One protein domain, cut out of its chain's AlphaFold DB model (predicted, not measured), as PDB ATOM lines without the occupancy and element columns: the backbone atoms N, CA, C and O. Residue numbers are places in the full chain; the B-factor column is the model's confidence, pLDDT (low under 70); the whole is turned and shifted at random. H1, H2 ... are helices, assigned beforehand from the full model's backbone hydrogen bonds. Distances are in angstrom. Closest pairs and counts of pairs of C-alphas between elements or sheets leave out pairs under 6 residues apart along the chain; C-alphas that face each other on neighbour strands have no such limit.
ATOM      1  N   ILE A  47     -13.377   0.232  44.166       52.03
ATOM      2  CA  ILE A  47     -12.960   0.822  42.880       52.03
ATOM      3  C   ILE A  47     -12.006  -0.122  42.127       52.03
ATOM      4  O   ILE A  47     -12.157  -0.313  40.919       52.03
ATOM      5  N   GLN A  48     -11.087  -0.795  42.831       54.56
ATOM      6  CA  GLN A  48     -10.187  -1.776  42.209       54.56
ATOM      7  C   GLN A  48     -10.926  -3.040  41.751       54.56
ATOM      8  O   GLN A  48     -10.662  -3.523  40.649       54.56
ATOM      9  N   LYS A  49     -11.909  -3.532  42.524       60.72
ATOM     10  CA  LYS A  49     -12.719  -4.701  42.129       60.72
ATOM     11  C   LYS A  49     -13.503  -4.454  40.832       60.72
ATOM     12  O   LYS A  49     -13.443  -5.279  39.925       60.72
ATOM     13  N   LYS A  50     -14.142  -3.286  40.682       61.47
ATOM     14  CA  LYS A  50     -14.847  -2.915  39.436       61.47
ATOM     15  C   LYS A  50     -13.902  -2.747  38.243       61.47
ATOM     16  O   LYS A  50     -14.252  -3.112  37.121       61.47
ATOM     17  N   SER A  51     -12.709  -2.193  38.459       62.16
ATOM     18  CA  SER A  51     -11.702  -2.079  37.396       62.16
ATOM     19  C   SER A  51     -11.218  -3.457  36.935       62.16
ATOM     20  O   SER A  51     -11.068  -3.677  35.736       62.16
ATOM     21  N   TYR A  52     -11.031  -4.395  37.866       67.00
ATOM     22  CA  TYR A  52     -10.606  -5.762  37.569       67.00
ATOM     23  C   TYR A  52     -11.647  -6.533  36.744       67.00
ATOM     24  O   TYR A  52     -11.311  -7.134  35.723       67.00
ATOM     25  N   GLU A  53     -12.926  -6.457  37.126       71.81
ATOM     26  CA  GLU A  53     -14.011  -7.099  36.370       71.81
ATOM     27  C   GLU A  53     -14.161  -6.527  34.955       71.81
ATOM     28  O   GLU A  53     -14.298  -7.282  33.991       71.81
ATOM     29  N   ASN A  54     -14.051  -5.205  34.796       74.12
ATOM     30  CA  ASN A  54     -14.090  -4.568  33.477       74.12
ATOM     31  C   ASN A  54     -12.911  -4.984  32.586       74.12
ATOM     32  O   ASN A  54     -13.099  -5.242  31.393       74.12
ATOM     33  N   THR A  55     -11.709  -5.089  33.154       69.50
ATOM     34  CA  THR A  55     -10.529  -5.583  32.436       69.50
ATOM     35  C   THR A  55     -10.715  -7.044  32.017       69.50
ATOM     36  O   THR A  55     -10.475  -7.380  30.860       69.50
ATOM     37  N   LYS A  56     -11.259  -7.903  32.891       70.44
ATOM     38  CA  LYS A  56     -11.578  -9.306  32.569       70.44
ATOM     39  C   LYS A  56     -12.597  -9.431  31.429       70.44
ATOM     40  O   LYS A  56     -12.424 -10.243  30.516       70.44
ATOM     41  N   LEU A  57     -13.634  -8.590  31.437       77.94
ATOM     42  CA  LEU A  57     -14.621  -8.514  30.354       77.94
ATOM     43  C   LEU A  57     -13.985  -8.080  29.024       77.94
ATOM     44  O   LEU A  57     -14.324  -8.633  27.976       77.94
ATOM     45  N   LEU A  58     -13.046  -7.127  29.047       75.88
ATOM     46  CA  LEU A  58     -12.308  -6.694  27.856       75.88
ATOM     47  C   LEU A  58     -11.503  -7.850  27.232       75.88
ATOM     48  O   LEU A  58     -11.554  -8.035  26.016       75.88
ATOM     49  N   CYS A  59     -10.827  -8.674  28.038       71.56
ATOM     50  CA  CYS A  59     -10.041  -9.808  27.528       71.56
ATOM     51  C   CYS A  59     -10.931 -10.925  26.951       71.56
ATOM     52  O   CYS A  59     -10.584 -11.535  25.940       71.56
ATOM     53  N   GLY A  60     -12.128 -11.144  27.514       75.06
ATOM     54  CA  GLY A  60     -13.132 -12.028  26.905       75.06
ATOM     55  C   GLY A  60     -13.541 -11.567  25.497       75.06
ATOM     56  O   GLY A  60     -13.649 -12.378  24.576       75.06
ATOM     57  N   LYS A  61     -13.679 -10.248  25.299       81.81
ATOM     58  CA  LYS A  61     -13.987  -9.658  23.986       81.81
ATOM     59  C   LYS A  61     -12.838  -9.795  22.985       81.81
ATOM     60  O   LYS A  61     -13.113  -9.953  21.800       81.81
ATOM     61  N   PHE A  62     -11.578  -9.777  23.428       80.19
ATOM     62  CA  PHE A  62     -10.418  -9.992  22.549       80.19
ATOM     63  C   PHE A  62     -10.474 -11.343  21.833       80.19
ATOM     64  O   PHE A  62     -10.299 -11.392  20.618       80.19
ATOM     65  N   LYS A  63     -10.759 -12.437  22.553       77.25
ATOM     66  CA  LYS A  63     -10.781 -13.776  21.939       77.25
ATOM     67  C   LYS A  63     -11.899 -13.913  20.907       77.25
ATOM     68  O   LYS A  63     -11.663 -14.448  19.829       77.25
ATOM     69  N   SER A  64     -13.077 -13.358  21.202       82.88
ATOM     70  CA  SER A  64     -14.171 -13.275  20.225       82.88
ATOM     71  C   SER A  64     -13.749 -12.507  18.974       82.88
ATOM     72  O   SER A  64     -14.069 -12.917  17.866       82.88
ATOM     73  N   LEU A  65     -12.993 -11.419  19.141       82.31
ATOM     74  CA  LEU A  65     -12.525 -10.592  18.035       82.31
ATOM     75  C   LEU A  65     -11.495 -11.313  17.148       82.31
ATOM     76  O   LEU A  65     -11.528 -11.176  15.928       82.31
ATOM     77  N   PHE A  66     -10.610 -12.116  17.746       81.25
ATOM     78  CA  PHE A  66      -9.690 -12.977  16.996       81.25
ATOM     79  C   PHE A  66     -10.415 -14.109  16.271       81.25
ATOM     80  O   PHE A  66     -10.061 -14.429  15.141       81.25
ATOM     81  N   ASN A  67     -11.450 -14.682  16.889       83.56
ATOM     82  CA  ASN A  67     -12.280 -15.684  16.229       83.56
ATOM     83  C   ASN A  67     -13.014 -15.081  15.021       83.56
ATOM     84  O   ASN A  67     -13.000 -15.646  13.932       83.56
ATOM     85  N   ASP A  68     -13.580 -13.885  15.183       81.56
ATOM     86  CA  ASP A  68     -14.190 -13.124  14.093       81.56
ATOM     87  C   ASP A  68     -13.206 -12.850  12.949       81.56
ATOM     88  O   ASP A  68     -13.592 -12.945  11.789       81.56
ATOM     89  N   LEU A  69     -11.953 -12.516  13.273       79.25
ATOM     90  CA  LEU A  69     -10.876 -12.299  12.304       79.25
ATOM     91  C   LEU A  69     -10.508 -13.569  11.545       79.25
ATOM     92  O   LEU A  69     -10.399 -13.526  10.326       79.25
ATOM     93  N   ASN A  70     -10.354 -14.691  12.246       78.12
ATOM     94  CA  ASN A  70      -9.990 -15.969  11.633       78.12
ATOM     95  C   ASN A  70     -11.059 -16.499  10.663       78.12
ATOM     96  O   ASN A  70     -10.734 -17.291   9.785       78.12
ATOM     97  N   ASN A  71     -12.308 -16.041  10.796       83.00
ATOM     98  CA  ASN A  71     -13.401 -16.361   9.876       83.00
ATOM     99  C   ASN A  71     -13.469 -15.436   8.640       83.00
ATOM    100  O   ASN A  71     -14.363 -15.591   7.809       83.00
ATOM    101  N   LEU A  72     -12.571 -14.453   8.507       79.56
ATOM    102  CA  LEU A  72     -12.486 -13.595   7.321       79.56
ATOM    103  C   LEU A  72     -11.632 -14.237   6.221       79.56
ATOM    104  O   LEU A  72     -10.866 -15.169   6.453       79.56
ATOM    105  N   ASP A  73     -11.728 -13.683   5.010       84.12
ATOM    106  CA  ASP A  73     -10.839 -14.035   3.901       84.12
ATOM    107  C   ASP A  73      -9.354 -13.936   4.306       84.12
ATOM    108  O   ASP A  73      -8.936 -12.978   4.963       84.12
ATOM    109  N   LYS A  74      -8.534 -14.900   3.864       86.31
ATOM    110  CA  LYS A  74      -7.111 -14.979   4.238       86.31
ATOM    111  C   LYS A  74      -6.343 -13.697   3.900       86.31
ATOM    112  O   LYS A  74      -5.502 -13.271   4.689       86.31
ATOM    113  N   ASN A  75      -6.655 -13.027   2.786       88.31
ATOM    114  CA  ASN A  75      -5.981 -11.777   2.415       88.31
ATOM    115  C   ASN A  75      -6.373 -10.628   3.350       88.31
ATOM    116  O   ASN A  75      -5.534  -9.799   3.719       88.31
ATOM    117  N   LYS A  76      -7.643 -10.597   3.774       84.75
ATOM    118  CA  LYS A  76      -8.153  -9.636   4.760       84.75
ATOM    119  C   LYS A  76      -7.455  -9.814   6.118       84.75
ATOM    120  O   LYS A  76      -7.056  -8.819   6.727       84.75
ATOM    121  N   VAL A  77      -7.217 -11.058   6.547       84.19
ATOM    122  CA  VAL A  77      -6.466 -11.370   7.780       84.19
ATOM    123  C   VAL A  77      -5.011 -10.910   7.689       84.19
ATOM    124  O   VAL A  77      -4.542 -10.200   8.577       84.19
ATOM    125  N   VAL A  78      -4.316 -11.225   6.590       87.62
ATOM    126  CA  VAL A  78      -2.916 -10.805   6.371       87.62
ATOM    127  C   VAL A  78      -2.779  -9.280   6.381       87.62
ATOM    128  O   VAL A  78      -1.814  -8.734   6.923       87.62
ATOM    129  N   ARG A  79      -3.752  -8.556   5.812       87.44
ATOM    130  CA  ARG A  79      -3.774  -7.089   5.861       87.44
ATOM    131  C   ARG A  79      -3.918  -6.567   7.295       87.44
ATOM    132  O   ARG A  79      -3.164  -5.671   7.678       87.44
ATOM    133  N   CYS A  80      -4.835  -7.140   8.075       86.81
ATOM    134  CA  CYS A  80      -5.042  -6.761   9.474       86.81
ATOM    135  C   CYS A  80      -3.785  -7.029  10.321       86.81
ATOM    136  O   CYS A  80      -3.329  -6.151  11.052       86.81
ATOM    137  N   GLN A  81      -3.145  -8.189  10.131       88.81
ATOM    138  CA  GLN A  81      -1.874  -8.550  10.775       88.81
ATOM    139  C   GLN A  81      -0.770  -7.522  10.513       88.81
ATOM    140  O   GLN A  81      -0.114  -7.051  11.447       88.81
ATOM    141  N   LYS A  82      -0.580  -7.127   9.247       90.88
ATOM    142  CA  LYS A  82       0.414  -6.107   8.875       90.88
ATOM    143  C   LYS A  82       0.115  -4.765   9.540       90.88
ATOM    144  O   LYS A  82       1.012  -4.187  10.154       90.88
ATOM    145  N   SER A  83      -1.136  -4.305   9.464       90.69
ATOM    146  CA  SER A  83      -1.554  -3.030  10.062       90.69
ATOM    147  C   SER A  83      -1.370  -3.025  11.585       90.69
ATOM    148  O   SER A  83      -0.859  -2.060  12.157       90.69
ATOM    149  N   PHE A  84      -1.697  -4.140  12.238       90.88
ATOM    150  CA  PHE A  84      -1.505  -4.329  13.670       90.88
ATOM    151  C   PHE A  84      -0.034  -4.287  14.084       90.88
ATOM    152  O   PHE A  84       0.344  -3.538  14.986       90.88
ATOM    153  N   ASN A  85       0.822  -5.047  13.400       90.31
ATOM    154  CA  ASN A  85       2.252  -5.087  13.704       90.31
ATOM    155  C   ASN A  85       2.925  -3.719  13.468       90.31
ATOM    156  O   ASN A  85       3.831  -3.330  14.214       90.31
ATOM    157  N   GLU A  86       2.463  -2.960  12.470       93.38
ATOM    158  CA  GLU A  86       2.893  -1.579  12.241       93.38
ATOM    159  C   GLU A  86       2.452  -0.647  13.381       93.38
ATOM    160  O   GLU A  86       3.265   0.132  13.889       93.38
ATOM    161  N   TYR A  87       1.201  -0.766  13.836       92.38
ATOM    162  CA  TYR A  87       0.673   0.000  14.967       92.38
ATOM    163  C   TYR A  87       1.458  -0.257  16.258       92.38
ATOM    164  O   TYR A  87       1.869   0.697  16.925       92.38
ATOM    165  N   LEU A  88       1.747  -1.523  16.579       91.38
ATOM    166  CA  LEU A  88       2.557  -1.881  17.748       91.38
ATOM    167  C   LEU A  88       3.954  -1.253  17.691       91.38
ATOM    168  O   LEU A  88       4.473  -0.784  18.706       91.38
ATOM    169  N   ARG A  89       4.570  -1.219  16.502       91.12
ATOM    170  CA  ARG A  89       5.894  -0.613  16.304       91.12
ATOM    171  C   ARG A  89       5.857   0.901  16.501       91.12
ATOM    172  O   ARG A  89       6.697   1.424  17.226       91.12
ATOM    173  N   LYS A  90       4.890   1.586  15.882       92.75
ATOM    174  CA  LYS A  90       4.744   3.051  15.962       92.75
ATOM    175  C   LYS A  90       4.506   3.530  17.393       92.75
ATOM    176  O   LYS A  90       5.104   4.517  17.803       92.75
ATOM    177  N   ASN A  91       3.704   2.795  18.162       89.56
ATOM    178  CA  ASN A  91       3.348   3.159  19.539       89.56
ATOM    179  C   ASN A  91       4.270   2.530  20.598       89.56
ATOM    180  O   ASN A  91       3.987   2.627  21.785       89.56
ATOM    181  N   LYS A  92       5.371   1.876  20.193       90.88
ATOM    182  CA  LYS A  92       6.321   1.192  21.095       90.88
ATOM    183  C   LYS A  92       5.668   0.140  22.015       90.88
ATOM    184  O   LYS A  92       6.210  -0.199  23.060       90.88
ATOM    185  N   LEU A  93       4.554  -0.451  21.583       89.38
ATOM    186  CA  LEU A  93       3.795  -1.457  22.338       89.38
ATOM    187  C   LEU A  93       4.355  -2.882  22.185       89.38
ATOM    188  O   LEU A  93       3.841  -3.814  22.799       89.38
ATOM    189  N   LYS A  94       5.436  -3.060  21.408       83.81
ATOM    190  CA  LYS A  94       6.098  -4.361  21.198       83.81
ATOM    191  C   LYS A  94       6.594  -5.033  22.481       83.81
ATOM    192  O   LYS A  94       6.731  -6.250  22.506       83.81
ATOM    193  N   ALA A  95       6.873  -4.249  23.520       82.00
ATOM    194  CA  ALA A  95       7.275  -4.766  24.828       82.00
ATOM    195  C   ALA A  95       6.111  -5.422  25.595       82.00
ATOM    196  O   ALA A  95       6.353  -6.209  26.503       82.00
ATOM    197  N   ILE A  96       4.865  -5.098  25.231       83.25
ATOM    198  CA  ILE A  96       3.642  -5.610  25.865       83.25
ATOM    199  C   ILE A  96       3.073  -6.758  25.033       83.25
ATOM    200  O   ILE A  96       2.764  -7.823  25.560       83.25
ATOM    201  N   VAL A  97       2.968  -6.548  23.719       83.19
ATOM    202  CA  VAL A  97       2.517  -7.553  22.755       83.19
ATOM    203  C   VAL A  97       3.494  -7.580  21.590       83.19
ATOM    204  O   VAL A  97       3.675  -6.584  20.897       83.19
ATOM    205  N   SER A  98       4.109  -8.731  21.355       78.50
ATOM    206  CA  SER A  98       5.178  -8.907  20.368       78.50
ATOM    207  C   SER A  98       4.680  -8.906  18.919       78.50
ATOM    208  O   SER A  98       5.291  -8.248  18.069       78.50
ATOM    209  N   SER A  99       3.582  -9.609  18.630       83.50
ATOM    210  CA  SER A  99       2.932  -9.611  17.314       83.50
ATOM    211  C   SER A  99       1.456 -10.009  17.387       83.50
ATOM    212  O   SER A  99       0.977 -10.489  18.418       83.50
ATOM    213  N   PHE A 100       0.736  -9.820  16.275       83.06
ATOM    214  CA  PHE A 100      -0.639 -10.305  16.125       83.06
ATOM    215  C   PHE A 100      -0.736 -11.819  16.332       83.06
ATOM    216  O   PHE A 100      -1.607 -12.290  17.058       83.06
ATOM    217  N   GLU A 101       0.157 -12.579  15.694       83.75
ATOM    218  CA  GLU A 101       0.149 -14.042  15.715       83.75
ATOM    219  C   GLU A 101       0.283 -14.553  17.146       83.75
ATOM    220  O   GLU A 101      -0.508 -15.392  17.571       83.75
ATOM    221  N   ILE A 102       1.211 -13.966  17.909       83.88
ATOM    222  CA  ILE A 102       1.430 -14.312  19.314       83.88
ATOM    223  C   ILE A 102       0.188 -13.976  20.139       83.88
ATOM    224  O   ILE A 102      -0.321 -14.835  20.849       83.88
ATOM    225  N   LEU A 103      -0.370 -12.768  20.002       82.88
ATOM    226  CA  LEU A 103      -1.565 -12.393  20.763       82.88
ATOM    227  C   LEU A 103      -2.779 -13.280  20.433       82.88
ATOM    228  O   LEU A 103      -3.576 -13.590  21.317       82.88
ATOM    229  N   SER A 104      -2.916 -13.704  19.175       83.06
ATOM    230  CA  SER A 104      -4.026 -14.547  18.719       83.06
ATOM    231  C   SER A 104      -3.945 -15.989  19.243       83.06
ATOM    232  O   SER A 104      -4.977 -16.589  19.580       83.06
ATOM    233  N   SER A 105      -2.724 -16.527  19.357       83.75
ATOM    234  CA  SER A 105      -2.458 -17.895  19.811       83.75
ATOM    235  C   SER A 105      -2.399 -18.026  21.332       83.75
ATOM    236  O   SER A 105      -2.558 -19.131  21.846       83.75
ATOM    237  N   MET A 106      -2.244 -16.917  22.063       84.38
ATOM    238  CA  MET A 106      -2.228 -16.930  23.522       84.38
ATOM    239  C   MET A 106      -3.512 -17.512  24.134       84.38
ATOM    240  O   MET A 106      -4.648 -17.287  23.679       84.38
ATOM    241  N   GLU A 107      -3.308 -18.238  25.231       85.88
ATOM    242  CA  GLU A 107      -4.374 -18.675  26.120       85.88
ATOM    243  C   GLU A 107      -5.063 -17.482  26.785       85.88
ATOM    244  O   GLU A 107      -4.478 -16.414  26.996       85.88
ATOM    245  N   ARG A 108      -6.329 -17.680  27.156       79.88
ATOM    246  CA  ARG A 108      -7.147 -16.642  27.787       79.88
ATOM    247  C   ARG A 108      -6.519 -16.112  29.080       79.88
ATOM    248  O   ARG A 108      -6.505 -14.904  29.279       79.88
ATOM    249  N   SER A 109      -5.981 -16.998  29.914       83.06
ATOM    250  CA  SER A 109      -5.285 -16.677  31.169       83.06
ATOM    251  C   SER A 109      -4.092 -15.738  30.947       83.06
ATOM    252  O   SER A 109      -3.924 -14.757  31.670       83.06
ATOM    253  N   SER A 110      -3.299 -15.990  29.906       87.06
ATOM    254  CA  SER A 110      -2.138 -15.173  29.546       87.06
ATOM    255  C   SER A 110      -2.538 -13.785  29.048       87.06
ATOM    256  O   SER A 110      -1.949 -12.788  29.466       87.06
ATOM    257  N   ILE A 111      -3.577 -13.701  28.209       84.19
ATOM    258  CA  ILE A 111      -4.131 -12.412  27.764       84.19
ATOM    259  C   ILE A 111      -4.682 -11.637  28.967       84.19
ATOM    260  O   ILE A 111      -4.409 -10.446  29.096       84.19
ATOM    261  N   GLU A 112      -5.410 -12.304  29.870       84.69
ATOM    262  CA  GLU A 112      -5.934 -11.698  31.100       84.69
ATOM    263  C   GLU A 112      -4.807 -11.133  31.981       84.69
ATOM    264  O   GLU A 112      -4.908  -9.990  32.428       84.69
ATOM    265  N   SER A 113      -3.702 -11.865  32.153       86.44
ATOM    266  CA  SER A 113      -2.520 -11.390  32.890       86.44
ATOM    267  C   SER A 113      -1.934 -10.103  32.290       86.44
ATOM    268  O   SER A 113      -1.699  -9.127  33.007       86.44
ATOM    269  N   ILE A 114      -1.782 -10.047  30.960       86.62
ATOM    270  CA  ILE A 114      -1.298  -8.842  30.266       86.62
ATOM    271  C   ILE A 114      -2.295  -7.689  30.417       86.62
ATOM    272  O   ILE A 114      -1.884  -6.572  30.726       86.62
ATOM    273  N   CYS A 115      -3.598  -7.941  30.254       85.50
ATOM    274  CA  CYS A 115      -4.638  -6.927  30.433       85.50
ATOM    275  C   CYS A 115      -4.624  -6.318  31.842       85.50
ATOM    276  O   CYS A 115      -4.825  -5.115  31.989       85.50
ATOM    277  N   ILE A 116      -4.427  -7.141  32.878       84.94
ATOM    278  CA  ILE A 116      -4.375  -6.680  34.273       84.94
ATOM    279  C   ILE A 116      -3.135  -5.812  34.497       84.94
ATOM    280  O   ILE A 116      -3.224  -4.784  35.167       84.94
ATOM    281  N   LYS A 117      -1.996  -6.205  33.919       87.00
ATOM    282  CA  LYS A 117      -0.722  -5.495  34.071       87.00
ATOM    283  C   LYS A 117      -0.653  -4.197  33.255       87.00
ATOM    284  O   LYS A 117      -0.056  -3.229  33.713       87.00
ATOM    285  N   HIS A 118      -1.273  -4.175  32.075       88.38
ATOM    286  CA  HIS A 118      -1.227  -3.076  31.103       88.38
ATOM    287  C   HIS A 118      -2.635  -2.711  30.584       88.38
ATOM    288  O   HIS A 118      -2.933  -2.871  29.394       88.38
ATOM    289  N   PRO A 119      -3.558  -2.260  31.456       85.44
ATOM    290  CA  PRO A 119      -4.964  -2.078  31.090       85.44
ATOM    291  C   PRO A 119      -5.190  -0.936  30.091       85.44
ATOM    292  O   PRO A 119      -6.115  -1.008  29.278       85.44
ATOM    293  N   GLY A 120      -4.365   0.116  30.134       87.81
ATOM    294  CA  GLY A 120      -4.467   1.256  29.220       87.81
ATOM    295  C   GLY A 120      -4.080   0.862  27.800       87.81
ATOM    296  O   GLY A 120      -4.871   1.000  26.868       87.81
ATOM    297  N   GLU A 121      -2.900   0.272  27.663       90.25
ATOM    298  CA  GLU A 121      -2.327  -0.154  26.392       90.25
ATOM    299  C   GLU A 121      -3.169  -1.259  25.754       90.25
ATOM    300  O   GLU A 121      -3.493  -1.195  24.570       90.25
ATOM    301  N   MET A 122      -3.631  -2.235  26.545       87.62
ATOM    302  CA  MET A 122      -4.517  -3.287  26.038       87.62
ATOM    303  C   MET A 122      -5.870  -2.742  25.572       87.62
ATOM    304  O   MET A 122      -6.440  -3.251  24.605       87.62
ATOM    305  N   LYS A 123      -6.381  -1.668  26.184       88.88
ATOM    306  CA  LYS A 123      -7.594  -0.985  25.711       88.88
ATOM    307  C   LYS A 123      -7.371  -0.281  24.373       88.88
ATOM    308  O   LYS A 123      -8.267  -0.299  23.526       88.88
ATOM    309  N   GLU A 124      -6.207   0.323  24.162       90.19
ATOM    310  CA  GLU A 124      -5.850   0.938  22.879       90.19
ATOM    311  C   GLU A 124      -5.658  -0.104  21.776       90.19
ATOM    312  O   GLU A 124      -6.253   0.019  20.702       90.19
ATOM    313  N   ILE A 125      -4.936  -1.185  22.082       89.81
ATOM    314  CA  ILE A 125      -4.759  -2.348  21.207       89.81
ATOM    315  C   ILE A 125      -6.128  -2.913  20.808       89.81
ATOM    316  O   ILE A 125      -6.398  -3.083  19.619       89.81
ATOM    317  N   TYR A 126      -7.032  -3.128  21.771       88.88
ATOM    318  CA  TYR A 126      -8.386  -3.620  21.496       88.88
ATOM    319  C   TYR A 126      -9.135  -2.716  20.518       88.88
ATOM    320  O   TYR A 126      -9.696  -3.188  19.529       88.88
ATOM    321  N   ARG A 127      -9.141  -1.403  20.787       89.38
ATOM    322  CA  ARG A 127      -9.825  -0.408  19.950       89.38
ATOM    323  C   ARG A 127      -9.284  -0.411  18.526       89.38
ATOM    324  O   ARG A 127     -10.071  -0.320  17.585       89.38
ATOM    325  N   PHE A 128      -7.967  -0.525  18.374       90.69
ATOM    326  CA  PHE A 128      -7.329  -0.586  17.069       90.69
ATOM    327  C   PHE A 128      -7.802  -1.807  16.273       90.69
ATOM    328  O   PHE A 128      -8.313  -1.635  15.166       90.69
ATOM    329  N   ILE A 129      -7.697  -3.014  16.850       86.44
ATOM    330  CA  ILE A 129      -8.095  -4.245  16.151       86.44
ATOM    331  C   ILE A 129      -9.598  -4.211  15.861       86.44
ATOM    332  O   ILE A 129     -10.008  -4.451  14.733       86.44
ATOM    333  N   ALA A 130     -10.437  -3.834  16.832       86.75
ATOM    334  CA  ALA A 130     -11.888  -3.796  16.649       86.75
ATOM    335  C   ALA A 130     -12.327  -2.862  15.511       86.75
ATOM    336  O   ALA A 130     -13.227  -3.199  14.738       86.75
ATOM    337  N   ARG A 131     -11.669  -1.703  15.375       87.88
ATOM    338  CA  ARG A 131     -11.893  -0.779  14.257       87.88
ATOM    339  C   ARG A 131     -11.512  -1.417  12.924       87.88
ATOM    340  O   ARG A 131     -12.269  -1.292  11.964       87.88
ATOM    341  N   ASP A 132     -10.367  -2.086  12.873       84.12
ATOM    342  CA  ASP A 132      -9.869  -2.703  11.645       84.12
ATOM    343  C   ASP A 132     -10.771  -3.869  11.202       84.12
ATOM    344  O   ASP A 132     -11.215  -3.910  10.057       84.12
ATOM    345  N   VAL A 133     -11.201  -4.725  12.136       80.88
ATOM    346  CA  VAL A 133     -12.185  -5.795  11.874       80.88
ATOM    347  C   VAL A 133     -13.508  -5.241  11.365       80.88
ATOM    348  O   VAL A 133     -14.057  -5.750  10.387       80.88
ATOM    349  N   LYS A 134     -14.034  -4.190  12.005       82.69
ATOM    350  CA  LYS A 134     -15.290  -3.558  11.586       82.69
ATOM    351  C   LYS A 134     -15.182  -2.987  10.171       82.69
ATOM    352  O   LYS A 134     -16.094  -3.191   9.374       82.69
ATOM    353  N   SER A 135     -14.072  -2.316   9.860       78.25
ATOM    354  CA  SER A 135     -13.781  -1.792   8.521       78.25
ATOM    355  C   SER A 135     -13.789  -2.910   7.474       78.25
ATOM    356  O   SER A 135     -14.459  -2.819   6.448       78.25
ATOM    357  N   VAL A 136     -13.132  -4.028   7.779       74.94
ATOM    358  CA  VAL A 136     -13.011  -5.178   6.876       74.94
ATOM    359  C   VAL A 136     -14.342  -5.928   6.673       74.94
ATOM    360  O   VAL A 136     -14.589  -6.435   5.573       74.94
ATOM    361  N   LYS A 137     -15.204  -5.991   7.701       73.81
ATOM    362  CA  LYS A 137     -16.561  -6.571   7.626       73.81
ATOM    363  C   LYS A 137     -17.556  -5.688   6.857       73.81
ATOM    364  O   LYS A 137     -18.506  -6.220   6.292       73.81
ATOM    365  N   ALA A 138     -17.365  -4.367   6.863       70.94
ATOM    366  CA  ALA A 138     -18.250  -3.413   6.189       70.94
ATOM    367  C   ALA A 138     -18.069  -3.389   4.660       70.94
ATOM    368  O   ALA A 138     -18.995  -3.023   3.946       70.94
ATOM    369  N   ILE A 139     -16.898  -3.804   4.163       59.16
ATOM    370  CA  ILE A 139     -16.625  -3.977   2.731       59.16
ATOM    371  C   ILE A 139     -17.243  -5.318   2.292       59.16
ATOM    372  O   ILE A 139     -16.576  -6.363   2.353       59.16
TER     373      ILE A 139
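This is residues 47 to 139 of the 140 residues of an uncharacterized protein of Crocinitomicaceae bacterium TMED16 (UniProt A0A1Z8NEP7). Long helix H1 makes the longest axis; H5 packs beside it, H2 folds back onto H5, short H4 crosses H1, and short H3 packs on H2. The printed part has 93 residues with five named helices, H1 to H5 in order, and no named strand: all helix. It is compact, radius of gyration of the C-alphas 13.0 A, yet elongated, 42 by 24 by 21 A.

Find C-alpha 47 at (-12.960, 0.822, 42.880); from there H1 runs 35.6 A to residue 70. H2 is residues 74 to 90, 24.6 A; H3 100 to 105; H4 108 to 117; H5 119 to 138, 28.3 A, ending at (-18.250, -3.413, 6.189).

H1 and H5 touch, closest C-alphas Leu 69 and Val 133, 6.6 A, at a shallow tilt of 32 degrees, only just short of steep. With residues 52 to 63 alone, H1 touches H4, closest C-alphas Cys 59 and Glu 112, 5.8 A. Every O i to N i+4 pair is within hydrogen-bond range in H2, H3, H4 and H5, 18 of 20 in H1.

The printed part has no cut and no long link. Residues 47 to 52, 55 and 139 have pLDDT under 70.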